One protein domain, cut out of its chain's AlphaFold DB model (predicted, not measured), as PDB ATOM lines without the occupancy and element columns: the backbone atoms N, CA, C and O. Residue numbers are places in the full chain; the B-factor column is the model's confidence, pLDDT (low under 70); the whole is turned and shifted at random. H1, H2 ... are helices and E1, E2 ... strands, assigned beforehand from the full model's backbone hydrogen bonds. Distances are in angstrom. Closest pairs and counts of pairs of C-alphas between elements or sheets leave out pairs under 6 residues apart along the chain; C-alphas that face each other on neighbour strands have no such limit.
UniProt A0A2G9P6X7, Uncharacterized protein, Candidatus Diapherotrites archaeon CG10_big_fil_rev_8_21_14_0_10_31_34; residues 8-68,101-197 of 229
ATOM      1  N   ASN A   8      13.701 -21.590 -20.049       84.50
ATOM      2  CA  ASN A   8      12.315 -21.112 -20.069       84.50
ATOM      3  C   ASN A   8      11.321 -22.241 -20.362       84.50
ATOM      4  O   ASN A   8      10.297 -22.341 -19.690       84.50
ATOM      5  N   ARG A   9      11.637 -23.124 -21.316       82.19
ATOM      6  CA  ARG A   9      10.821 -24.308 -21.625       82.19
ATOM      7  C   ARG A   9      10.723 -25.253 -20.428       82.19
ATOM      8  O   ARG A   9       9.623 -25.681 -20.094       82.19
ATOM      9  N   VAL A  10      11.837 -25.500 -19.731       83.81
ATOM     10  CA  VAL A  10      11.854 -26.308 -18.493       83.81
ATOM     11  C   VAL A  10      10.995 -25.666 -17.405       83.81
ATOM     12  O   VAL A  10      10.163 -26.339 -16.802       83.81
ATOM     13  N   LYS A  11      11.142 -24.353 -17.183       84.94
ATOM     14  CA  LYS A  11      10.312 -23.617 -16.220       84.94
ATOM     15  C   LYS A  11       8.823 -23.768 -16.539       84.94
ATOM     16  O   LYS A  11       8.043 -24.102 -15.653       84.94
ATOM     17  N   ASN A  12       8.433 -23.564 -17.794       84.75
ATOM     18  CA  ASN A  12       7.033 -23.638 -18.202       84.75
ATOM     19  C   ASN A  12       6.466 -25.064 -18.133       84.75
ATOM     20  O   ASN A  12       5.324 -25.238 -17.708       84.75
ATOM     21  N   LEU A  13       7.263 -26.080 -18.477       84.38
ATOM     22  CA  LEU A  13       6.902 -27.486 -18.288       84.38
ATOM     23  C   LEU A  13       6.667 -27.809 -16.807       84.38
ATOM     24  O   LEU A  13       5.680 -28.457 -16.470       84.38
ATOM     25  N   ASN A  14       7.531 -27.321 -15.915       85.12
ATOM     26  CA  ASN A  14       7.375 -27.525 -14.474       85.12
ATOM     27  C   ASN A  14       6.119 -26.834 -13.933       85.12
ATOM     28  O   ASN A  14       5.391 -27.441 -13.154       85.12
ATOM     29  N   VAL A  15       5.814 -25.613 -14.383       89.19
ATOM     30  CA  VAL A  15       4.563 -24.920 -14.023       89.19
ATOM     31  C   VAL A  15       3.343 -25.719 -14.483       89.19
ATOM     32  O   VAL A  15       2.388 -25.881 -13.724       89.19
ATOM     33  N   PHE A  16       3.368 -26.246 -15.710       89.75
ATOM     34  CA  PHE A  16       2.305 -27.109 -16.219       89.75
ATOM     35  C   PHE A  16       2.147 -28.377 -15.360       89.75
ATOM     36  O   PHE A  16       1.041 -28.658 -14.897       89.75
ATOM     37  N   ARG A  17       3.248 -29.087 -15.072       88.50
ATOM     38  CA  ARG A  17       3.249 -30.299 -14.234       88.50
ATOM     39  C   ARG A  17       2.721 -30.019 -12.830       88.50
ATOM     40  O   ARG A  17       1.878 -30.766 -12.357       88.50
ATOM     41  N   GLN A  18       3.135 -28.923 -12.195       90.25
ATOM     42  CA  GLN A  18       2.646 -28.527 -10.868       90.25
ATOM     43  C   GLN A  18       1.140 -28.243 -10.865       90.25
ATOM     44  O   GLN A  18       0.430 -28.699  -9.968       90.25
ATOM     45  N   LYS A  19       0.626 -27.535 -11.879       92.88
ATOM     46  CA  LYS A  19      -0.819 -27.297 -12.020       92.88
ATOM     47  C   LYS A  19      -1.593 -28.596 -12.224       92.88
ATOM     48  O   LYS A  19      -2.652 -28.767 -11.626       92.88
ATOM     49  N   MET A  20      -1.061 -29.509 -13.036       94.12
ATOM     50  CA  MET A  20      -1.664 -30.821 -13.257       94.12
ATOM     51  C   MET A  20      -1.642 -31.666 -11.975       94.12
ATOM     52  O   MET A  20      -2.670 -32.216 -11.599       94.12
ATOM     53  N   GLN A  21      -0.522 -31.695 -11.243       94.00
ATOM     54  CA  GLN A  21      -0.408 -32.377  -9.949       94.00
ATOM     55  C   GLN A  21      -1.432 -31.845  -8.948       94.00
ATOM     56  O   GLN A  21      -2.105 -32.632  -8.288       94.00
ATOM     57  N   TRP A  22      -1.575 -30.520  -8.844       95.94
ATOM     58  CA  TRP A  22      -2.586 -29.905  -7.986       95.94
ATOM     59  C   TRP A  22      -4.003 -30.333  -8.388       95.94
ATOM     60  O   TRP A  22      -4.776 -30.763  -7.534       95.94
ATOM     61  N   ALA A  23      -4.323 -30.278  -9.685       95.44
ATOM     62  CA  ALA A  23      -5.633 -30.662 -10.199       95.44
ATOM     63  C   ALA A  23      -5.962 -32.130  -9.885       95.44
ATOM     64  O   ALA A  23      -7.037 -32.415  -9.362       95.44
ATOM     65  N   VAL A  24      -5.023 -33.044 -10.145       94.31
ATOM     66  CA  VAL A  24      -5.197 -34.482  -9.896       94.31
ATOM     67  C   VAL A  24      -5.302 -34.774  -8.396       94.31
ATOM     68  O   VAL A  24      -6.200 -35.504  -7.990       94.31
ATOM     69  N   LYS A  25      -4.466 -34.158  -7.546       95.75
ATOM     70  CA  LYS A  25      -4.562 -34.302  -6.079       95.75
ATOM     71  C   LYS A  25      -5.911 -33.837  -5.540       95.75
ATOM     72  O   LYS A  25      -6.499 -34.504  -4.690       95.75
ATOM     73  N   ASP A  26      -6.429 -32.722  -6.050       94.81
ATOM     74  CA  ASP A  26      -7.752 -32.246  -5.661       94.81
ATOM     75  C   ASP A  26      -8.870 -33.184  -6.149       94.81
ATOM     76  O   ASP A  26      -9.820 -33.442  -5.411       94.81
ATOM     77  N   MET A  27      -8.733 -33.755  -7.351       91.94
ATOM     78  CA  MET A  27      -9.656 -34.774  -7.862       91.94
ATOM     79  C   MET A  27      -9.645 -36.039  -6.992       91.94
ATOM     80  O   MET A  27     -10.718 -36.505  -6.630       91.94
ATOM     81  N   ILE A  28      -8.476 -36.538  -6.571       92.25
ATOM     82  CA  ILE A  28      -8.347 -37.679  -5.639       92.25
ATOM     83  C   ILE A  28      -9.057 -37.388  -4.311       92.25
ATOM     84  O   ILE A  28      -9.775 -38.242  -3.794       92.25
ATOM     85  N   LYS A  29      -8.869 -36.182  -3.758       94.75
ATOM     86  CA  LYS A  29      -9.451 -35.782  -2.466       94.75
ATOM     87  C   LYS A  29     -10.983 -35.801  -2.474       94.75
ATOM     88  O   LYS A  29     -11.584 -36.102  -1.447       94.75
ATOM     89  N   HIS A  30     -11.606 -35.462  -3.602       91.06
ATOM     90  CA  HIS A  30     -13.059 -35.304  -3.711       91.06
ATOM     91  C   HIS A  30     -13.762 -36.447  -4.463       91.06
ATOM     92  O   HIS A  30     -14.988 -36.424  -4.587       91.06
ATOM     93  N   GLU A  31     -13.023 -37.436  -4.972       86.88
ATOM     94  CA  GLU A  31     -13.598 -38.576  -5.684       86.88
ATOM     95  C   GLU A  31     -14.143 -39.613  -4.699       86.88
ATOM     96  O   GLU A  31     -13.421 -40.141  -3.851       86.88
ATOM     97  N   LYS A  32     -15.441 -39.901  -4.821       85.31
ATOM     98  CA  LYS A  32     -16.132 -40.891  -3.983       85.31
ATOM     99  C   LYS A  32     -16.114 -42.279  -4.612       85.31
ATOM    100  O   LYS A  32     -16.269 -43.258  -3.893       85.31
ATOM    101  N   ASN A  33     -15.955 -42.367  -5.934       79.25
ATOM    102  CA  ASN A  33     -15.886 -43.640  -6.638       79.25
ATOM    103  C   ASN A  33     -14.473 -44.249  -6.486       79.25
ATOM    104  O   ASN A  33     -13.515 -43.655  -6.988       79.25
ATOM    105  N   PRO A  34     -14.317 -45.422  -5.838       77.19
ATOM    106  CA  PRO A  34     -13.001 -46.019  -5.597       77.19
ATOM    107  C   PRO A  34     -12.212 -46.294  -6.880       77.19
ATOM    108  O   PRO A  34     -11.025 -45.992  -6.945       77.19
ATOM    109  N   THR A  35     -12.878 -46.778  -7.931       77.19
ATOM    110  CA  THR A  35     -12.256 -47.061  -9.231       77.19
ATOM    111  C   THR A  35     -11.692 -45.796  -9.873       77.19
ATOM    112  O   THR A  35     -10.544 -45.778 -10.313       77.19
ATOM    113  N   LEU A  36     -12.470 -44.707  -9.887       79.00
ATOM    114  CA  LEU A  36     -12.006 -43.424 -10.425       79.00
ATOM    115  C   LEU A  36     -10.888 -42.822  -9.572       79.00
ATOM    116  O   LEU A  36      -9.948 -42.241 -10.114       79.00
ATOM    117  N   LYS A  37     -10.957 -42.984  -8.248       83.88
ATOM    118  CA  LYS A  37      -9.906 -42.526  -7.341       83.88
ATOM    119  C   LYS A  37      -8.582 -43.233  -7.636       83.88
ATOM    120  O   LYS A  37      -7.572 -42.555  -7.807       83.88
ATOM    121  N   THR A  38      -8.600 -44.558  -7.800       82.31
ATOM    122  CA  THR A  38      -7.420 -45.339  -8.203       82.31
ATOM    123  C   THR A  38      -6.871 -44.890  -9.558       82.31
ATOM    124  O   THR A  38      -5.657 -44.752  -9.707       82.31
ATOM    125  N   ALA A  39      -7.733 -44.596 -10.536       83.06
ATOM    126  CA  ALA A  39      -7.292 -44.073 -11.832       83.06
ATOM    127  C   ALA A  39      -6.565 -42.718 -11.694       83.06
ATOM    128  O   ALA A  39      -5.520 -42.495 -12.311       83.06
ATOM    129  N   TYR A  40      -7.053 -41.813 -10.836       89.00
ATOM    130  CA  TYR A  40      -6.360 -40.547 -10.569       89.00
ATOM    131  C   TYR A  40      -5.041 -40.733  -9.807       89.00
ATOM    132  O   TYR A  40      -4.065 -40.054 -10.118       89.00
ATOM    133  N   GLU A  41      -4.976 -41.648  -8.839       89.06
ATOM    134  CA  GLU A  41      -3.736 -41.977  -8.116       89.06
ATOM    135  C   GLU A  41      -2.661 -42.523  -9.069       89.06
ATOM    136  O   GLU A  41      -1.489 -42.136  -8.992       89.06
ATOM    137  N   ARG A  42      -3.062 -43.347 -10.042       85.62
ATOM    138  CA  ARG A  42      -2.182 -43.810 -11.125       85.62
ATOM    139  C   ARG A  42      -1.755 -42.677 -12.043       85.62
ATOM    140  O   ARG A  42      -0.570 -42.556 -12.323       85.62
ATOM    141  N   THR A  43      -2.676 -41.796 -12.428       89.12
ATOM    142  CA  THR A  43      -2.352 -40.594 -13.216       89.12
ATOM    143  C   THR A  43      -1.318 -39.722 -12.498       89.12
ATOM    144  O   THR A  43      -0.378 -39.230 -13.120       89.12
ATOM    145  N   LEU A  44      -1.450 -39.550 -11.177       89.88
ATOM    146  CA  LEU A  44      -0.476 -38.817 -10.367       89.88
ATOM    147  C   LEU A  44       0.886 -39.524 -10.355       89.88
ATOM    148  O   LEU A  44       1.914 -38.876 -10.539       89.88
ATOM    149  N   THR A  45       0.885 -40.850 -10.212       84.94
ATOM    150  CA  THR A  45       2.101 -41.672 -10.277       84.94
ATOM    151  C   THR A  45       2.781 -41.545 -11.640       84.94
ATOM    152  O   THR A  45       3.991 -41.330 -11.705       84.94
ATOM    153  N   ASN A  46       2.022 -41.620 -12.736       83.38
ATOM    154  CA  ASN A  46       2.530 -41.434 -14.091       83.38
ATOM    155  C   ASN A  46       3.140 -40.042 -14.247       83.38
ATOM    156  O   ASN A  46       4.291 -39.908 -14.652       83.38
ATOM    157  N   LEU A  47       2.416 -39.005 -13.827       85.19
ATOM    158  CA  LEU A  47       2.896 -37.628 -13.854       85.19
ATOM    159  C   LEU A  47       4.228 -37.471 -13.111       85.19
ATOM    160  O   LEU A  47       5.079 -36.718 -13.572       85.19
ATOM    161  N   GLU A  48       4.444 -38.169 -11.997       81.06
ATOM    162  CA  GLU A  48       5.663 -38.077 -11.183       81.06
ATOM    163  C   GLU A  48       6.824 -38.939 -11.693       81.06
ATOM    164  O   GLU A  48       7.978 -38.521 -11.582       81.06
ATOM    165  N   THR A  49       6.536 -40.106 -12.274       74.06
ATOM    166  CA  THR A  49       7.546 -41.149 -12.531       74.06
ATOM    167  C   THR A  49       7.849 -41.393 -14.003       74.06
ATOM    168  O   THR A  49       8.951 -41.843 -14.318       74.06
ATOM    169  N   VAL A  50       6.916 -41.085 -14.908       73.56
ATOM    170  CA  VAL A  50       7.070 -41.312 -16.348       73.56
ATOM    171  C   VAL A  50       7.963 -40.218 -16.939       73.56
ATOM    172  O   VAL A  50       7.619 -39.029 -16.864       73.56
ATOM    173  N   PRO A  51       9.128 -40.570 -17.515       71.75
ATOM    174  CA  PRO A  51       9.979 -39.590 -18.166       71.75
ATOM    175  C   PRO A  51       9.302 -39.034 -19.428       71.75
ATOM    176  O   PRO A  51       8.555 -39.733 -20.111       71.75
ATOM    177  N   ILE A  52       9.585 -37.768 -19.750       76.31
ATOM    178  CA  ILE A  52       9.101 -37.109 -20.971       76.31
ATOM    179  C   ILE A  52      10.309 -36.772 -21.845       76.31
ATOM    180  O   ILE A  52      11.193 -36.020 -21.425       76.31
ATOM    181  N   ASN A  53      10.335 -37.308 -23.061       74.81
ATOM    182  CA  ASN A  53      11.349 -37.037 -24.070       74.81
ATOM    183  C   ASN A  53      10.812 -36.022 -25.090       74.81
ATOM    184  O   ASN A  53       9.893 -36.325 -25.850       74.81
ATOM    185  N   PHE A  54      11.405 -34.824 -25.125       73.81
ATOM    186  CA  PHE A  54      11.125 -33.837 -26.169       73.81
ATOM    187  C   PHE A  54      12.161 -33.932 -27.286       73.81
ATOM    188  O   PHE A  54      13.356 -33.787 -27.023       73.81
ATOM    189  N   TYR A  55      11.703 -34.093 -28.529       70.06
ATOM    190  CA  TYR A  55      12.568 -34.202 -29.708       70.06
ATOM    191  C   TYR A  55      12.231 -33.144 -30.778       70.06
ATOM    192  O   TYR A  55      11.087 -32.692 -30.861       70.06
ATOM    193  N   PRO A  56      13.204 -32.671 -31.577       67.62
ATOM    194  CA  PRO A  56      12.933 -31.758 -32.685       67.62
ATOM    195  C   PRO A  56      12.224 -32.512 -33.823       67.62
ATOM    196  O   PRO A  56      12.651 -33.599 -34.195       67.62
ATOM    197  N   LYS A  57      11.150 -31.941 -34.381       54.47
ATOM    198  CA  LYS A  57      10.379 -32.575 -35.468       54.47
ATOM    199  C   LYS A  57      11.159 -32.653 -36.787       54.47
ATOM    200  O   LYS A  57      10.954 -33.591 -37.542       54.47
ATOM    201  N   ASP A  58      12.076 -31.705 -37.011       41.03
ATOM    202  CA  ASP A  58      12.689 -31.458 -38.325       41.03
ATOM    203  C   ASP A  58      14.203 -31.774 -38.385       41.03
ATOM    204  O   ASP A  58      14.883 -31.354 -39.315       41.03
ATOM    205  N   SER A  59      14.782 -32.488 -37.406       36.09
ATOM    206  CA  SER A  59      16.216 -32.838 -37.456       36.09
ATOM    207  C   SER A  59      16.594 -34.057 -36.605       36.09
ATOM    208  O   SER A  59      16.545 -33.994 -35.375       36.09
ATOM    209  N   LEU A  60      17.090 -35.116 -37.249       39.72
ATOM    210  CA  LEU A  60      17.907 -36.179 -36.647       39.72
ATOM    211  C   LEU A  60      19.223 -35.575 -36.129       39.72
ATOM    212  O   LEU A  60      20.217 -35.535 -36.847       39.72
ATOM    213  N   SER A  61      19.256 -35.035 -34.906       36.56
ATOM    214  CA  SER A  61      20.535 -34.639 -34.302       36.56
ATOM    215  C   SER A  61      20.542 -34.614 -32.771       36.56
ATOM    216  O   SER A  61      19.629 -34.137 -32.094       36.56
ATOM    217  N   ARG A  62      21.643 -35.178 -32.267       45.94
ATOM    218  CA  ARG A  62      22.045 -35.492 -30.892       45.94
ATOM    219  C   ARG A  62      22.124 -34.249 -30.004       45.94
ATOM    220  O   ARG A  62      22.713 -33.244 -30.388       45.94
ATOM    221  N   THR A  63      21.617 -34.318 -28.773       38.28
ATOM    222  CA  THR A  63      21.887 -33.278 -27.762       38.28
ATOM    223  C   THR A  63      22.284 -33.902 -26.432       38.28
ATOM    224  O   THR A  63      21.533 -34.689 -25.858       38.28
ATOM    225  N   VAL A  64      23.451 -33.499 -25.925       39.97
ATOM    226  CA  VAL A  64      23.892 -33.762 -24.552       39.97
ATOM    227  C   VAL A  64      23.443 -32.596 -23.678       39.97
ATOM    228  O   VAL A  64      23.689 -31.430 -24.008       39.97
ATOM    229  N   PHE A  65      22.777 -32.869 -22.561       42.06
ATOM    230  CA  PHE A  65      22.480 -31.820 -21.587       42.06
ATOM    231  C   PHE A  65      22.662 -32.298 -20.152       42.06
ATOM    232  O   PHE A  65      22.667 -33.490 -19.863       42.06
ATOM    233  N   GLN A  66      22.860 -31.329 -19.265       37.31
ATOM    234  CA  GLN A  66      23.177 -31.534 -17.862       37.31
ATOM    235  C   GLN A  66      22.056 -30.945 -17.004       37.31
ATOM    236  O   GLN A  66      21.621 -29.816 -17.253       37.31
ATOM    237  N   ILE A  67      21.604 -31.695 -15.998       41.12
ATOM    238  CA  ILE A  67      20.703 -31.203 -14.947       41.12
ATOM    239  C   ILE A  67      21.347 -31.533 -13.601       41.12
ATOM    240  O   ILE A  67      21.541 -32.699 -13.257       41.12
ATOM    241  N   GLY A  68      21.723 -30.497 -12.850       52.97
ATOM    242  CA  GLY A  68      22.536 -30.658 -11.645       52.97
ATOM    243  C   GLY A  68      23.907 -31.255 -11.980       52.97
ATOM    244  O   GLY A  68      24.627 -30.730 -12.826       52.97
ATOM    245  N   LEU A 101       7.833 -44.469 -21.463       69.69
ATOM    246  CA  LEU A 101       8.391 -43.177 -21.878       69.69
ATOM    247  C   LEU A 101       7.346 -42.403 -22.686       69.69
ATOM    248  O   LEU A 101       6.791 -42.951 -23.630       69.69
ATOM    249  N   ILE A 102       7.118 -41.129 -22.356       75.44
ATOM    250  CA  ILE A 102       6.267 -40.246 -23.166       75.44
ATOM    251  C   ILE A 102       7.144 -39.499 -24.169       75.44
ATOM    252  O   ILE A 102       8.027 -38.733 -23.775       75.44
ATOM    253  N   GLU A 103       6.887 -39.684 -25.460       74.19
ATOM    254  CA  GLU A 103       7.628 -39.032 -26.543       74.19
ATOM    255  C   GLU A 103       6.781 -37.940 -27.202       74.19
ATOM    256  O   GLU A 103       5.714 -38.210 -27.744       74.19
ATOM    257  N   ILE A 104       7.247 -36.685 -27.175       74.44
ATOM    258  CA  ILE A 104       6.494 -35.547 -27.728       74.44
ATOM    259  C   ILE A 104       7.403 -34.661 -28.592       74.44
ATOM    260  O   ILE A 104       8.440 -34.195 -28.106       74.44
ATOM    261  N   PRO A 105       7.011 -34.322 -29.838       78.12
ATOM    262  CA  PRO A 105       7.720 -33.315 -30.614       78.12
ATOM    263  C   PRO A 105       7.746 -31.976 -29.871       78.12
ATOM    264  O   PRO A 105       6.724 -31.446 -29.432       78.12
ATOM    265  N   ALA A 106       8.918 -31.368 -29.747       76.94
ATOM    266  CA  ALA A 106       9.078 -30.144 -28.976       76.94
ATOM    267  C   ALA A 106       8.305 -28.964 -29.569       76.94
ATOM    268  O   ALA A 106       7.833 -28.117 -28.821       76.94
ATOM    269  N   ASN A 107       8.144 -28.909 -30.890       77.75
ATOM    270  CA  ASN A 107       7.323 -27.899 -31.563       77.75
ATOM    271  C   ASN A 107       5.813 -28.172 -31.454       77.75
ATOM    272  O   ASN A 107       5.023 -27.249 -31.623       77.75
ATOM    273  N   HIS A 108       5.408 -29.404 -31.129       80.62
ATOM    274  CA  HIS A 108       4.025 -29.727 -30.779       80.62
ATOM    275  C   HIS A 108       3.687 -29.214 -29.378       80.62
ATOM    276  O   HIS A 108       2.617 -28.649 -29.154       80.62
ATOM    277  N   PHE A 109       4.627 -29.352 -28.435       80.56
ATOM    278  CA  PHE A 109       4.442 -28.857 -27.072       80.56
ATOM    279  C   PHE A 109       4.724 -27.373 -26.891       80.56
ATOM    280  O   PHE A 109       4.020 -26.728 -26.122       80.56
ATOM    281  N   PHE A 110       5.718 -26.806 -27.567       79.75
ATOM    282  CA  PHE A 110       6.148 -25.427 -27.362       79.75
ATOM    283  C   PHE A 110       5.935 -24.569 -28.617       79.75
ATOM    284  O   PHE A 110       6.568 -24.790 -29.646       79.75
ATOM    285  N   LEU A 111       5.142 -23.503 -28.482       82.94
ATOM    286  CA  LEU A 111       5.145 -22.353 -29.389       82.94
ATOM    287  C   LEU A 111       6.180 -21.346 -28.871       82.94
ATOM    288  O   LEU A 111       5.955 -20.626 -27.892       82.94
ATOM    289  N   GLY A 112       7.374 -21.359 -29.467       82.44
ATOM    290  CA  GLY A 112       8.529 -20.643 -28.922       82.44
ATOM    291  C   GLY A 112       8.950 -21.238 -27.574       82.44
ATOM    292  O   GLY A 112       9.423 -22.375 -27.520       82.44
ATOM    293  N   ASN A 113       8.784 -20.490 -26.481       82.00
ATOM    294  CA  ASN A 113       9.023 -20.980 -25.114       82.00
ATOM    295  C   ASN A 113       7.735 -21.356 -24.370       82.00
ATOM    296  O   ASN A 113       7.812 -21.898 -23.267       82.00
ATOM    297  N   THR A 114       6.568 -21.065 -24.940       82.00
ATOM    298  CA  THR A 114       5.276 -21.184 -24.262       82.00
ATOM    299  C   THR A 114       4.619 -22.517 -24.609       82.00
ATOM    300  O   THR A 114       4.588 -22.872 -25.785       82.00
ATOM    301  N   PRO A 115       4.071 -23.257 -23.629       84.50
ATOM    302  CA  PRO A 115       3.295 -24.455 -23.906       84.50
ATOM    303  C   PRO A 115       2.092 -24.152 -24.806       84.50
ATOM    304  O   PRO A 115       1.279 -23.272 -24.512       84.50
ATOM    305  N   ALA A 116       1.985 -24.882 -25.908       88.62
ATOM    306  CA  ALA A 116       0.863 -24.851 -26.824       88.62
ATOM    307  C   ALA A 116      -0.292 -25.682 -26.262       88.62
ATOM    308  O   ALA A 116      -0.081 -26.706 -25.613       88.62
ATOM    309  N   TRP A 117      -1.529 -25.282 -26.545       86.12
ATOM    310  CA  TRP A 117      -2.707 -25.980 -26.027       86.12
ATOM    311  C   TRP A 117      -2.813 -27.419 -26.535       86.12
ATOM    312  O   TRP A 117      -3.049 -28.321 -25.736       86.12
ATOM    313  N   GLY A 118      -2.575 -27.637 -27.834       83.88
ATOM    314  CA  GLY A 118      -2.563 -28.978 -28.431       83.88
ATOM    315  C   GLY A 118      -1.510 -29.885 -27.798       83.88
ATOM    316  O   GLY A 118      -1.810 -31.010 -27.416       83.88
ATOM    317  N   GLY A 119      -0.305 -29.366 -27.577       84.88
ATOM    318  CA  GLY A 119       0.749 -30.112 -26.905       84.88
ATOM    319  C   GLY A 119       0.483 -30.396 -25.430       84.88
ATOM    320  O   GLY A 119       0.750 -31.503 -24.967       84.88
ATOM    321  N   MET A 120      -0.097 -29.442 -24.695       88.75
ATOM    322  CA  MET A 120      -0.562 -29.677 -23.325       88.75
ATOM    323  C   MET A 120      -1.646 -30.758 -23.282       88.75
ATOM    324  O   MET A 120      -1.581 -31.621 -22.413       88.75
ATOM    325  N   LYS A 121      -2.600 -30.759 -24.230       91.06
ATOM    326  CA  LYS A 121      -3.602 -31.830 -24.376       91.06
ATOM    327  C   LYS A 121      -2.936 -33.179 -24.579       91.06
ATOM    328  O   LYS A 121      -3.271 -34.110 -23.859       91.06
ATOM    329  N   THR A 122      -2.010 -33.278 -25.532       89.19
ATOM    330  CA  THR A 122      -1.290 -34.527 -25.807       89.19
ATOM    331  C   THR A 122      -0.573 -35.014 -24.561       89.19
ATOM    332  O   THR A 122      -0.820 -36.128 -24.136       89.19
ATOM    333  N   LEU A 123       0.208 -34.164 -23.889       88.50
ATOM    334  CA  LEU A 123       0.908 -34.593 -22.681       88.50
ATOM    335  C   LEU A 123      -0.048 -35.039 -21.563       88.50
ATOM    336  O   LEU A 123       0.237 -36.021 -20.890       88.50
ATOM    337  N   MET A 124      -1.176 -34.349 -21.353       92.19
ATOM    338  CA  MET A 124      -2.175 -34.809 -20.377       92.19
ATOM    339  C   MET A 124      -2.740 -36.176 -20.756       92.19
ATOM    340  O   MET A 124      -2.867 -37.020 -19.879       92.19
ATOM    341  N   HIS A 125      -3.079 -36.375 -22.031       92.62
ATOM    342  CA  HIS A 125      -3.616 -37.627 -22.559       92.62
ATOM    343  C   HIS A 125      -2.640 -38.786 -22.336       92.62
ATOM    344  O   HIS A 125      -3.011 -39.748 -21.673       92.62
ATOM    345  N   GLU A 126      -1.374 -38.619 -22.728       87.62
ATOM    346  CA  GLU A 126      -0.347 -39.654 -22.559       87.62
ATOM    347  C   GLU A 126      -0.133 -40.052 -21.088       87.62
ATOM    348  O   GLU A 126       0.084 -41.211 -20.754       87.62
ATOM    349  N   ILE A 127      -0.219 -39.081 -20.171       88.31
ATOM    350  CA  ILE A 127      -0.102 -39.328 -18.726       88.31
ATOM    351  C   ILE A 127      -1.322 -40.082 -18.173       88.31
ATOM    352  O   ILE A 127      -1.197 -40.792 -17.170       88.31
ATOM    353  N   CYS A 128      -2.492 -39.905 -18.791       89.50
ATOM    354  CA  CYS A 128      -3.741 -40.543 -18.380       89.50
ATOM    355  C   CYS A 128      -3.882 -41.983 -18.881       89.50
ATOM    356  O   CYS A 128      -4.806 -42.651 -18.421       89.50
ATOM    357  N   HIS A 129      -3.005 -42.458 -19.770       85.56
ATOM    358  CA  HIS A 129      -3.010 -43.863 -20.161       85.56
ATOM    359  C   HIS A 129      -2.817 -44.762 -18.932       85.56
ATOM    360  O   HIS A 129      -1.907 -44.561 -18.115       85.56
ATOM    361  N   ASP A 130      -3.695 -45.755 -18.794       70.69
ATOM    362  CA  ASP A 130      -3.671 -46.730 -17.704       70.69
ATOM    363  C   ASP A 130      -3.770 -48.146 -18.286       70.69
ATOM    364  O   ASP A 130      -4.829 -48.533 -18.787       70.69
ATOM    365  N   PRO A 131      -2.712 -48.970 -18.187       54.81
ATOM    366  CA  PRO A 131      -2.718 -50.346 -18.677       54.81
ATOM    367  C   PRO A 131      -3.512 -51.296 -17.751       54.81
ATOM    368  O   PRO A 131      -3.037 -52.367 -17.368       54.81
ATOM    369  N   ALA A 132      -4.715 -50.908 -17.319       57.50
ATOM    370  CA  ALA A 132      -5.521 -51.668 -16.369       57.50
ATOM    371  C   ALA A 132      -6.329 -52.800 -17.028       57.50
ATOM    372  O   ALA A 132      -6.925 -52.638 -18.087       57.50
ATOM    373  N   ARG A 133      -6.473 -53.927 -16.313       54.75
ATOM    374  CA  ARG A 133      -7.368 -55.042 -16.692       54.75
ATOM    375  C   ARG A 133      -8.855 -54.654 -16.734       54.75
ATOM    376  O   ARG A 133      -9.605 -55.244 -17.501       54.75
ATOM    377  N   ASN A 134      -9.270 -53.635 -15.979       57.16
ATOM    378  CA  ASN A 134     -10.671 -53.190 -15.897       57.16
ATOM    379  C   ASN A 134     -11.175 -52.521 -17.192       57.16
ATOM    380  O   ASN A 134     -12.366 -52.250 -17.325       57.16
ATOM    381  N   VAL A 135     -10.276 -52.265 -18.151       66.25
ATOM    382  CA  VAL A 135     -10.621 -51.788 -19.496       66.25
ATOM    383  C   VAL A 135     -11.490 -52.814 -20.229       66.25
ATOM    384  O   VAL A 135     -12.393 -52.419 -20.956       66.25
ATOM    385  N   PHE A 136     -11.289 -54.118 -20.004       63.03
ATOM    386  CA  PHE A 136     -12.021 -55.162 -20.729       63.03
ATOM    387  C   PHE A 136     -13.520 -55.182 -20.406       63.03
ATOM    388  O   PHE A 136     -14.335 -55.189 -21.328       63.03
ATOM    389  N   ASP A 137     -13.905 -55.125 -19.133       64.31
ATOM    390  CA  ASP A 137     -15.324 -55.156 -18.754       64.31
ATOM    391  C   ASP A 137     -16.057 -53.895 -19.226       64.31
ATOM    392  O   ASP A 137     -17.137 -53.980 -19.812       64.31
ATOM    393  N   PHE A 138     -15.421 -52.731 -19.078       70.62
ATOM    394  CA  PHE A 138     -15.965 -51.472 -19.580       70.62
ATOM    395  C   PHE A 138     -16.057 -51.454 -21.114       70.62
ATOM    396  O   PHE A 138     -17.057 -50.991 -21.659       70.62
ATOM    397  N   SER A 139     -15.068 -52.023 -21.816       73.88
ATOM    398  CA  SER A 139     -15.056 -52.111 -23.286       73.88
ATOM    399  C   SER A 139     -16.258 -52.887 -23.830       73.88
ATOM    400  O   SER A 139     -16.887 -52.463 -24.801       73.88
ATOM    401  N   ARG A 140     -16.650 -53.971 -23.142       73.06
ATOM    402  CA  ARG A 140     -17.836 -54.766 -23.483       73.06
ATOM    403  C   ARG A 140     -19.131 -53.985 -23.288       73.06
ATOM    404  O   ARG A 140     -20.014 -54.082 -24.135       73.06
ATOM    405  N   GLU A 141     -19.245 -53.224 -22.200       76.19
ATOM    406  CA  GLU A 141     -20.433 -52.412 -21.900       76.19
ATOM    407  C   GLU A 141     -20.672 -51.342 -22.975       76.19
ATOM    408  O   GLU A 141     -21.803 -51.127 -23.410       76.19
ATOM    409  N   ILE A 142     -19.600 -50.698 -23.439       77.88
ATOM    410  CA  ILE A 142     -19.680 -49.575 -24.383       77.88
ATOM    411  C   ILE A 142     -19.469 -49.971 -25.850       77.88
ATOM    412  O   ILE A 142     -19.494 -49.099 -26.720       77.88
ATOM    413  N   GLN A 143     -19.273 -51.266 -26.118       85.44
ATOM    414  CA  GLN A 143     -19.050 -51.842 -27.450       85.44
ATOM    415  C   GLN A 143     -17.866 -51.216 -28.210       85.44
ATOM    416  O   GLN A 143     -17.898 -51.078 -29.433       85.44
ATOM    417  N   LEU A 144     -16.810 -50.844 -27.489       83.25
ATOM    418  CA  LEU A 144     -15.526 -50.457 -28.072       83.25
ATOM    419  C   LEU A 144     -14.530 -51.596 -27.889       83.25
ATOM    420  O   LEU A 144     -14.648 -52.393 -26.962       83.25
ATOM    421  N   ASN A 145     -13.518 -51.678 -28.753       85.81
ATOM    422  CA  ASN A 145     -12.424 -52.606 -28.487       85.81
ATOM    423  C   ASN A 145     -11.566 -52.099 -27.301       85.81
ATOM    424  O   ASN A 145     -11.633 -50.913 -26.954       85.81
ATOM    425  N   PRO A 146     -10.753 -52.958 -26.660       80.56
ATOM    426  CA  PRO A 146      -9.968 -52.558 -25.492       80.56
ATOM    427  C   PRO A 146      -9.030 -51.371 -25.748       80.56
ATOM    428  O   PRO A 146      -8.919 -50.499 -24.895       80.56
ATOM    429  N   SER A 147      -8.415 -51.285 -26.932       83.31
ATOM    430  CA  SER A 147      -7.527 -50.171 -27.294       83.31
ATOM    431  C   SER A 147      -8.292 -48.851 -27.439       83.31
ATOM    432  O   SER A 147      -7.904 -47.851 -26.851       83.31
ATOM    433  N   GLN A 148      -9.434 -48.852 -28.130       85.38
ATOM    434  CA  GLN A 148     -10.314 -47.682 -28.228       85.38
ATOM    435  C   GLN A 148     -10.882 -47.273 -26.866       85.38
ATOM    436  O   GLN A 148     -11.118 -46.097 -26.614       85.38
ATOM    437  N   THR A 149     -11.131 -48.240 -25.986       84.56
ATOM    438  CA  THR A 149     -11.640 -47.977 -24.637       84.56
ATOM    439  C   THR A 149     -10.583 -47.297 -23.775       84.56
ATOM    440  O   THR A 149     -10.892 -46.351 -23.055       84.56
ATOM    441  N   GLU A 150      -9.339 -47.753 -23.871       84.56
ATOM    442  CA  GLU A 150      -8.192 -47.154 -23.196       84.56
ATOM    443  C   GLU A 150      -7.973 -45.703 -23.673       84.56
ATOM    444  O   GLU A 150      -7.985 -44.781 -22.853       84.56
ATOM    445  N   GLU A 151      -7.969 -45.477 -24.991       88.06
ATOM    446  CA  GLU A 151      -7.906 -44.143 -25.609       88.06
ATOM    447  C   GLU A 151      -9.044 -43.220 -25.152       88.06
ATOM    448  O   GLU A 151      -8.832 -42.040 -24.842       88.06
ATOM    449  N   LEU A 152     -10.267 -43.759 -25.078       87.69
ATOM    450  CA  LEU A 152     -11.433 -43.026 -24.601       87.69
ATOM    451  C   LEU A 152     -11.236 -42.602 -23.146       87.69
ATOM    452  O   LEU A 152     -11.476 -41.442 -22.813       87.69
ATOM    453  N   ILE A 153     -10.802 -43.510 -22.270       86.19
ATOM    454  CA  ILE A 153     -10.551 -43.201 -20.859       86.19
ATOM    455  C   ILE A 153      -9.497 -42.095 -20.745       86.19
ATOM    456  O   ILE A 153      -9.738 -41.101 -20.051       86.19
ATOM    457  N   ALA A 154      -8.387 -42.215 -21.477       89.19
ATOM    458  CA  ALA A 154      -7.329 -41.213 -21.494       89.19
ATOM    459  C   ALA A 154      -7.848 -39.843 -21.965       89.19
ATOM    460  O   ALA A 154      -7.568 -38.820 -21.332       89.19
ATOM    461  N   ASP A 155      -8.672 -39.787 -23.017       92.38
ATOM    462  CA  ASP A 155      -9.330 -38.559 -23.481       92.38
ATOM    463  C   ASP A 155     -10.271 -37.947 -22.430       92.38
ATOM    464  O   ASP A 155     -10.205 -36.747 -22.155       92.38
ATOM    465  N   LEU A 156     -11.144 -38.750 -21.816       90.62
ATOM    466  CA  LEU A 156     -12.113 -38.260 -20.831       90.62
ATOM    467  C   LEU A 156     -11.417 -37.742 -19.565       90.62
ATOM    468  O   LEU A 156     -11.787 -36.687 -19.037       90.62
ATOM    469  N   MET A 157     -10.394 -38.455 -19.087       90.75
ATOM    470  CA  MET A 157      -9.609 -38.058 -17.919       90.75
ATOM    471  C   MET A 157      -8.797 -36.796 -18.193       90.75
ATOM    472  O   MET A 157      -8.881 -35.840 -17.418       90.75
ATOM    473  N   SER A 158      -8.076 -36.746 -19.313       94.31
ATOM    474  CA  SER A 158      -7.284 -35.570 -19.684       94.31
ATOM    475  C   SER A 158      -8.159 -34.333 -19.905       94.31
ATOM    476  O   SER A 158      -7.796 -33.239 -19.468       94.31
ATOM    477  N   ALA A 159      -9.359 -34.479 -20.477       94.25
ATOM    478  CA  ALA A 159     -10.321 -33.386 -20.596       94.25
ATOM    479  C   ALA A 159     -10.818 -32.892 -19.227       94.25
ATOM    480  O   ALA A 159     -10.867 -31.683 -18.978       94.25
ATOM    481  N   LYS A 160     -11.150 -33.810 -18.309       92.62
ATOM    482  CA  LYS A 160     -11.590 -33.469 -16.946       92.62
ATOM    483  C   LYS A 160     -10.488 -32.763 -16.150       92.62
ATOM    484  O   LYS A 160     -10.758 -31.759 -15.486       92.62
ATOM    485  N   ILE A 161      -9.245 -33.230 -16.267       93.56
ATOM    486  CA  ILE A 161      -8.069 -32.591 -15.661       93.56
ATOM    487  C   ILE A 161      -7.859 -31.195 -16.248       93.56
ATOM    488  O   ILE A 161      -7.641 -30.251 -15.493       93.56
ATOM    489  N   ALA A 162      -8.006 -31.022 -17.565       93.56
ATOM    490  CA  ALA A 162      -7.864 -29.715 -18.196       93.56
ATOM    491  C   ALA A 162      -8.861 -28.688 -17.619       93.56
ATOM    492  O   ALA A 162      -8.485 -27.579 -17.232       93.56
ATOM    493  N   ILE A 163     -10.128 -29.072 -17.467       94.06
ATOM    494  CA  ILE A 163     -11.131 -28.226 -16.805       94.06
ATOM    495  C   ILE A 163     -10.710 -27.882 -15.377       94.06
ATOM    496  O   ILE A 163     -10.823 -26.730 -14.955       94.06
ATOM    497  N   LYS A 164     -10.199 -28.867 -14.629       92.69
ATOM    498  CA  LYS A 164      -9.747 -28.661 -13.254       92.69
ATOM    499  C   LYS A 164      -8.543 -27.721 -13.167       92.69
ATOM    500  O   LYS A 164      -8.472 -26.921 -12.242       92.69
ATOM    501  N   MET A 165      -7.653 -27.749 -14.157       91.38
ATOM    502  CA  MET A 165      -6.526 -26.820 -14.302       91.38
ATOM    503  C   MET A 165      -6.951 -25.392 -14.701       91.38
ATOM    504  O   MET A 165      -6.099 -24.501 -14.754       91.38
ATOM    505  N   GLY A 166      -8.242 -25.161 -14.966       90.62
ATOM    506  CA  GLY A 166      -8.803 -23.851 -15.295       90.62
ATOM    507  C   GLY A 166      -8.850 -23.537 -16.791       90.62
ATOM    508  O   GLY A 166      -9.027 -22.377 -17.161       90.62
ATOM    509  N   PHE A 167      -8.687 -24.534 -17.665       89.81
ATOM    510  CA  PHE A 167      -8.889 -24.329 -19.095       89.81
ATOM    511  C   PHE A 167     -10.387 -24.077 -19.395       89.81
ATOM    512  O   PHE A 167     -11.236 -24.802 -18.873       89.81
ATOM    513  N   PRO A 168     -10.746 -23.076 -20.231       90.19
ATOM    514  CA  PRO A 168     -12.132 -22.803 -20.602       90.19
ATOM    515  C   PRO A 168     -12.766 -24.012 -21.280       90.19
ATOM    516  O   PRO A 168     -12.140 -24.647 -22.134       90.19
ATOM    517  N   ARG A 169     -14.023 -24.305 -20.940       91.06
ATOM    518  CA  ARG A 169     -14.747 -25.477 -21.442       91.06
ATOM    519  C   ARG A 169     -14.776 -25.528 -22.965       91.06
ATOM    520  O   ARG A 169     -14.536 -26.580 -23.545       91.06
ATOM    521  N   GLU A 170     -15.028 -24.396 -23.608       90.25
ATOM    522  CA  GLU A 170     -15.111 -24.264 -25.065       90.25
ATOM    523  C   GLU A 170     -13.767 -24.601 -25.716       90.25
ATOM    524  O   GLU A 170     -13.718 -25.281 -26.740       90.25
ATOM    525  N   LYS A 171     -12.663 -24.182 -25.082       89.19
ATOM    526  CA  LYS A 171     -11.311 -24.507 -25.541       89.19
ATOM    527  C   LYS A 171     -10.990 -25.979 -25.346       89.19
ATOM    528  O   LYS A 171     -10.478 -26.588 -26.280       89.19
ATOM    529  N   VAL A 172     -11.326 -26.556 -24.189       91.69
ATOM    530  CA  VAL A 172     -11.171 -27.998 -23.956       91.69
ATOM    531  C   VAL A 172     -11.923 -28.767 -25.034       91.69
ATOM    532  O   VAL A 172     -11.296 -29.526 -25.754       91.69
ATOM    533  N   LEU A 173     -13.211 -28.495 -25.248       91.19
ATOM    534  CA  LEU A 173     -14.000 -29.158 -26.288       91.19
ATOM    535  C   LEU A 173     -13.383 -29.030 -27.686       91.19
ATOM    536  O   LEU A 173     -13.316 -30.022 -28.405       91.19
ATOM    537  N   SER A 174     -12.886 -27.844 -28.051       89.19
ATOM    538  CA  SER A 174     -12.250 -27.638 -29.358       89.19
ATOM    539  C   SER A 174     -10.987 -28.480 -29.572       89.19
ATOM    540  O   SER A 174     -10.711 -28.860 -30.704       89.19
ATOM    541  N   LEU A 175     -10.244 -28.813 -28.509       88.38
ATOM    542  CA  LEU A 175      -9.021 -29.623 -28.593       88.38
ATOM    543  C   LEU A 175      -9.285 -31.111 -28.857       88.38
ATOM    544  O   LEU A 175      -8.362 -31.826 -29.242       88.38
ATOM    545  N   TYR A 176     -10.514 -31.572 -28.627       88.69
ATOM    546  CA  TYR A 176     -10.938 -32.950 -28.887       88.69
ATOM    547  C   TYR A 176     -11.854 -33.062 -30.111       88.69
ATOM    548  O   TYR A 176     -12.275 -34.167 -30.446       88.69
ATOM    549  N   ASN A 177     -12.168 -31.947 -30.785       84.81
ATOM    550  CA  ASN A 177     -12.917 -31.989 -32.039       84.81
ATOM    551  C   ASN A 177     -12.149 -32.818 -33.074       84.81
ATOM    552  O   ASN A 177     -10.946 -32.631 -33.256       84.81
ATOM    553  N   GLY A 178     -12.856 -33.699 -33.773       80.94
ATOM    554  CA  GLY A 178     -12.251 -34.575 -34.762       80.94
ATOM    555  C   GLY A 178     -11.492 -35.742 -34.139       80.94
ATOM    556  O   GLY A 178     -10.671 -36.324 -34.827       80.94
ATOM    557  N   ARG A 179     -11.722 -36.103 -32.869       82.19
ATOM    558  CA  ARG A 179     -11.312 -37.419 -32.332       82.19
ATOM    559  C   ARG A 179     -12.418 -38.465 -32.452       82.19
ATOM    560  O   ARG A 179     -12.158 -39.645 -32.267       82.19
ATOM    561  N   GLU A 180     -13.626 -38.057 -32.840       83.75
ATOM    562  CA  GLU A 180     -14.775 -38.936 -33.065       83.75
ATOM    563  C   GLU A 180     -14.470 -40.072 -34.057       83.75
ATOM    564  O   GLU A 180     -14.956 -41.184 -33.865       83.75
ATOM    565  N   TRP A 181     -13.626 -39.830 -35.073       81.38
ATOM    566  CA  TRP A 181     -13.276 -40.846 -36.079       81.38
ATOM    567  C   TRP A 181     -12.578 -42.073 -35.480       81.38
ATOM    568  O   TRP A 181     -12.732 -43.166 -36.017       81.38
ATOM    569  N   VAL A 182     -11.870 -41.917 -34.352       82.38
ATOM    570  CA  VAL A 182     -11.190 -43.019 -33.648       82.38
ATOM    571  C   VAL A 182     -12.203 -44.027 -33.095       82.38
ATOM    572  O   VAL A 182     -11.897 -45.213 -32.974       82.38
ATOM    573  N   TYR A 183     -13.424 -43.576 -32.793       84.00
ATOM    574  CA  TYR A 183     -14.438 -44.348 -32.069       84.00
ATOM    575  C   TYR A 183     -15.639 -44.768 -32.940       84.00
ATOM    576  O   TYR A 183     -16.591 -45.375 -32.446       84.00
ATOM    577  N   GLY A 184     -15.623 -44.466 -34.244       84.94
ATOM    578  CA  GLY A 184     -16.674 -44.868 -35.182       84.94
ATOM    579  C   GLY A 184     -18.063 -44.337 -34.801       84.94
ATOM    580  O   GLY A 184     -18.282 -43.131 -34.737       84.94
ATOM    581  N   ARG A 185     -19.027 -45.242 -34.568       86.06
ATOM    582  CA  ARG A 185     -20.417 -44.887 -34.207       86.06
ATOM    583  C   ARG A 185     -20.610 -44.555 -32.722       86.06
ATOM    584  O   ARG A 185     -21.710 -44.173 -32.324       86.06
ATOM    585  N   PHE A 186     -19.578 -44.715 -31.896       86.62
ATOM    586  CA  PHE A 186     -19.666 -44.432 -30.469       86.62
ATOM    587  C   PHE A 186     -19.943 -42.934 -30.216       86.62
ATOM    588  O   PHE A 186     -19.313 -42.080 -30.842       86.62
ATOM    589  N   PRO A 187     -20.849 -42.567 -29.286       88.00
ATOM    590  CA  PRO A 187     -21.235 -41.176 -29.036       88.00
ATOM    591  C   PRO A 187     -20.183 -40.404 -28.214       88.00
ATOM    592  O   PRO A 187     -20.486 -39.849 -27.152       88.00
ATOM    593  N   TYR A 188     -18.951 -40.326 -28.724       89.81
ATOM    594  CA  TYR A 188     -17.782 -39.729 -28.072       89.81
ATOM    595  C   TYR A 188     -18.068 -38.355 -27.464       89.81
ATOM    596  O   TYR A 188     -17.825 -38.123 -26.278       89.81
ATOM    597  N   ARG A 189     -18.673 -37.453 -28.247       90.38
ATOM    598  CA  ARG A 189     -18.957 -36.085 -27.810       90.38
ATOM    599  C   ARG A 189     -19.836 -36.030 -26.559       90.38
ATOM    600  O   ARG A 189     -19.571 -35.225 -25.669       90.38
ATOM    601  N   LYS A 190     -20.841 -36.908 -26.454       89.12
ATOM    602  CA  LYS A 190     -21.730 -36.971 -25.281       89.12
ATOM    603  C   LYS A 190     -20.960 -37.399 -24.031       89.12
ATOM    604  O   LYS A 190     -21.167 -36.830 -22.959       89.12
ATOM    605  N   PHE A 191     -20.061 -38.373 -24.166       87.62
ATOM    606  CA  PHE A 191     -19.206 -38.831 -23.069       87.62
ATOM    607  C   PHE A 191     -18.219 -37.747 -22.636       87.62
ATOM    608  O   PHE A 191     -18.121 -37.465 -21.441       87.62
ATOM    609  N   LEU A 192     -17.567 -37.082 -23.593       89.62
ATOM    610  CA  LEU A 192     -16.663 -35.966 -23.327       89.62
ATOM    611  C   LEU A 192     -17.377 -34.846 -22.568       89.62
ATOM    612  O   LEU A 192     -16.912 -34.415 -21.515       89.62
ATOM    613  N   GLU A 193     -18.543 -34.416 -23.057       90.50
ATOM    614  CA  GLU A 193     -19.345 -33.370 -22.422       90.50
ATOM    615  C   GLU A 193     -19.804 -33.747 -21.014       90.50
ATOM    616  O   GLU A 193     -19.810 -32.888 -20.131       90.50
ATOM    617  N   LYS A 194     -20.145 -35.022 -20.787       87.19
ATOM    618  CA  LYS A 194     -20.485 -35.553 -19.463       87.19
ATOM    619  C   LYS A 194     -19.274 -35.544 -18.526       87.19
ATOM    620  O   LYS A 194     -19.422 -35.137 -17.377       87.19
ATOM    621  N   ALA A 195     -18.091 -35.935 -19.005       83.75
ATOM    622  CA  ALA A 195     -16.862 -35.978 -18.211       83.75
ATOM    623  C   ALA A 195     -16.408 -34.585 -17.750       83.75
ATOM    624  O   ALA A 195     -15.980 -34.413 -16.607       83.75
ATOM    625  N   ILE A 196     -16.554 -33.578 -18.616       88.06
ATOM    626  CA  ILE A 196     -16.190 -32.186 -18.320       88.06
ATOM    627  C   ILE A 196     -17.326 -31.372 -17.695       88.06
ATOM    628  O   ILE A 196     -17.160 -30.173 -17.451       88.06
ATOM    629  N   LYS A 197     -18.496 -31.983 -17.463       81.81
ATOM    630  CA  LYS A 197     -19.640 -31.309 -16.853       81.81
ATOM    631  C   LYS A 197     -19.280 -30.956 -15.414       81.81
ATOM    632  O   LYS A 197     -19.422 -31.762 -14.498       81.81
TER     633      LYS A 197
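What this domain is: This is residues 8 to 68 and 101 to 197 of the 229 residues of an uncharacterized protein of Candidatus Diapherotrites archaeon CG10_big_fil_rev_8_21_14_0_10_31_34 (UniProt A0A2G9P6X7). What shape do these atoms make? Two helices packed crosswise, H4 and H6, make the core; the long helical hairpin of H1 and H2 packs across one side of them, and H5, H7 and H9 pack round H6. A small parallel sheet, E1 and E3, lies beside H4 with the short H3 next to it, while E2 lies well off at one end of the longest axis. What is it made of, and how large is it? The printed part has 158 residues, with nine named helices and three named strands in the order H1 H2 E1 E2 E3 H3 H4 H5 H6 H7 H8 H9; the class is mostly helix. It is compact, with a radius of gyration of the C-alphas of 16.2 A and spans of 48 by 34 by 31 A.

How they stand to each other: How is the sheet paired, and what is close to it? E1, residues 52 to 55, and E3, residues 102 to 105, are parallel neighbours at 26 degrees, with N 53 and O 102 within hydrogen-bond range at 2.8 A. The closest C-alphas of E3 and H4, residues 117 to 128, are those of Ile 102 and Glu 126, 6.7 A apart. With its residues 117 to 120 alone H4 touches H3, residues 106 to 109, closest at the C-alphas of Phe 109 and Gly 119, 3.9 A. What touches the hub? The hub H6, residues 146 to 164, touches H4 at a steep tilt of 58 degrees, opposite ways, closest at the C-alphas of Cys 128 and Ala 154, 4.8 A. With residues 152 to 160 alone it touches H9, residues 188 to 195, closest at the C-alphas of Leu 156 and Leu 192, 5.7 A. It also touches H5, residues 135 to 142, H7, residues 169 to 175, with which it forms a hairpin, and H1, residues 8 to 30. How do the remaining helices stand? H1 and H2, residues 34 to 49, form a hairpin at a shallow tilt of 20 degrees, closest at the C-alphas of Ile 28 and Lys 37, 5.4 A. H8, residues 180 to 183, is close to but not clearly touching H6. Every O i to N i+4 pair is within hydrogen-bond range in H1, H2, H4, H5, H6, H7 and H9; H3 and H8 are too short for such a pair.

Where its parts are: Where do the first and last elements lie? H1 begins at C-alpha 8, (12.315, -21.112, -20.069), and H9 ends at C-alpha 195, (-16.862, -35.978, -18.211). Which elements are long? H1 is 33.4 A from first to last C-alpha, H6 26.8 A, H2 22.2 A and H4 16.5 A; E2, residues 63 to 67, is 13.0 A and pairs with no named strand.

The domain as a whole: Is the printed part unbroken? Residues 69 to 100 are not printed, and C-alphas 68 and 101 are 21.5 A apart across the cut. Where is confidence low? The pLDDT is under 70 at residues 56 to 68, 101 and 131 to 137.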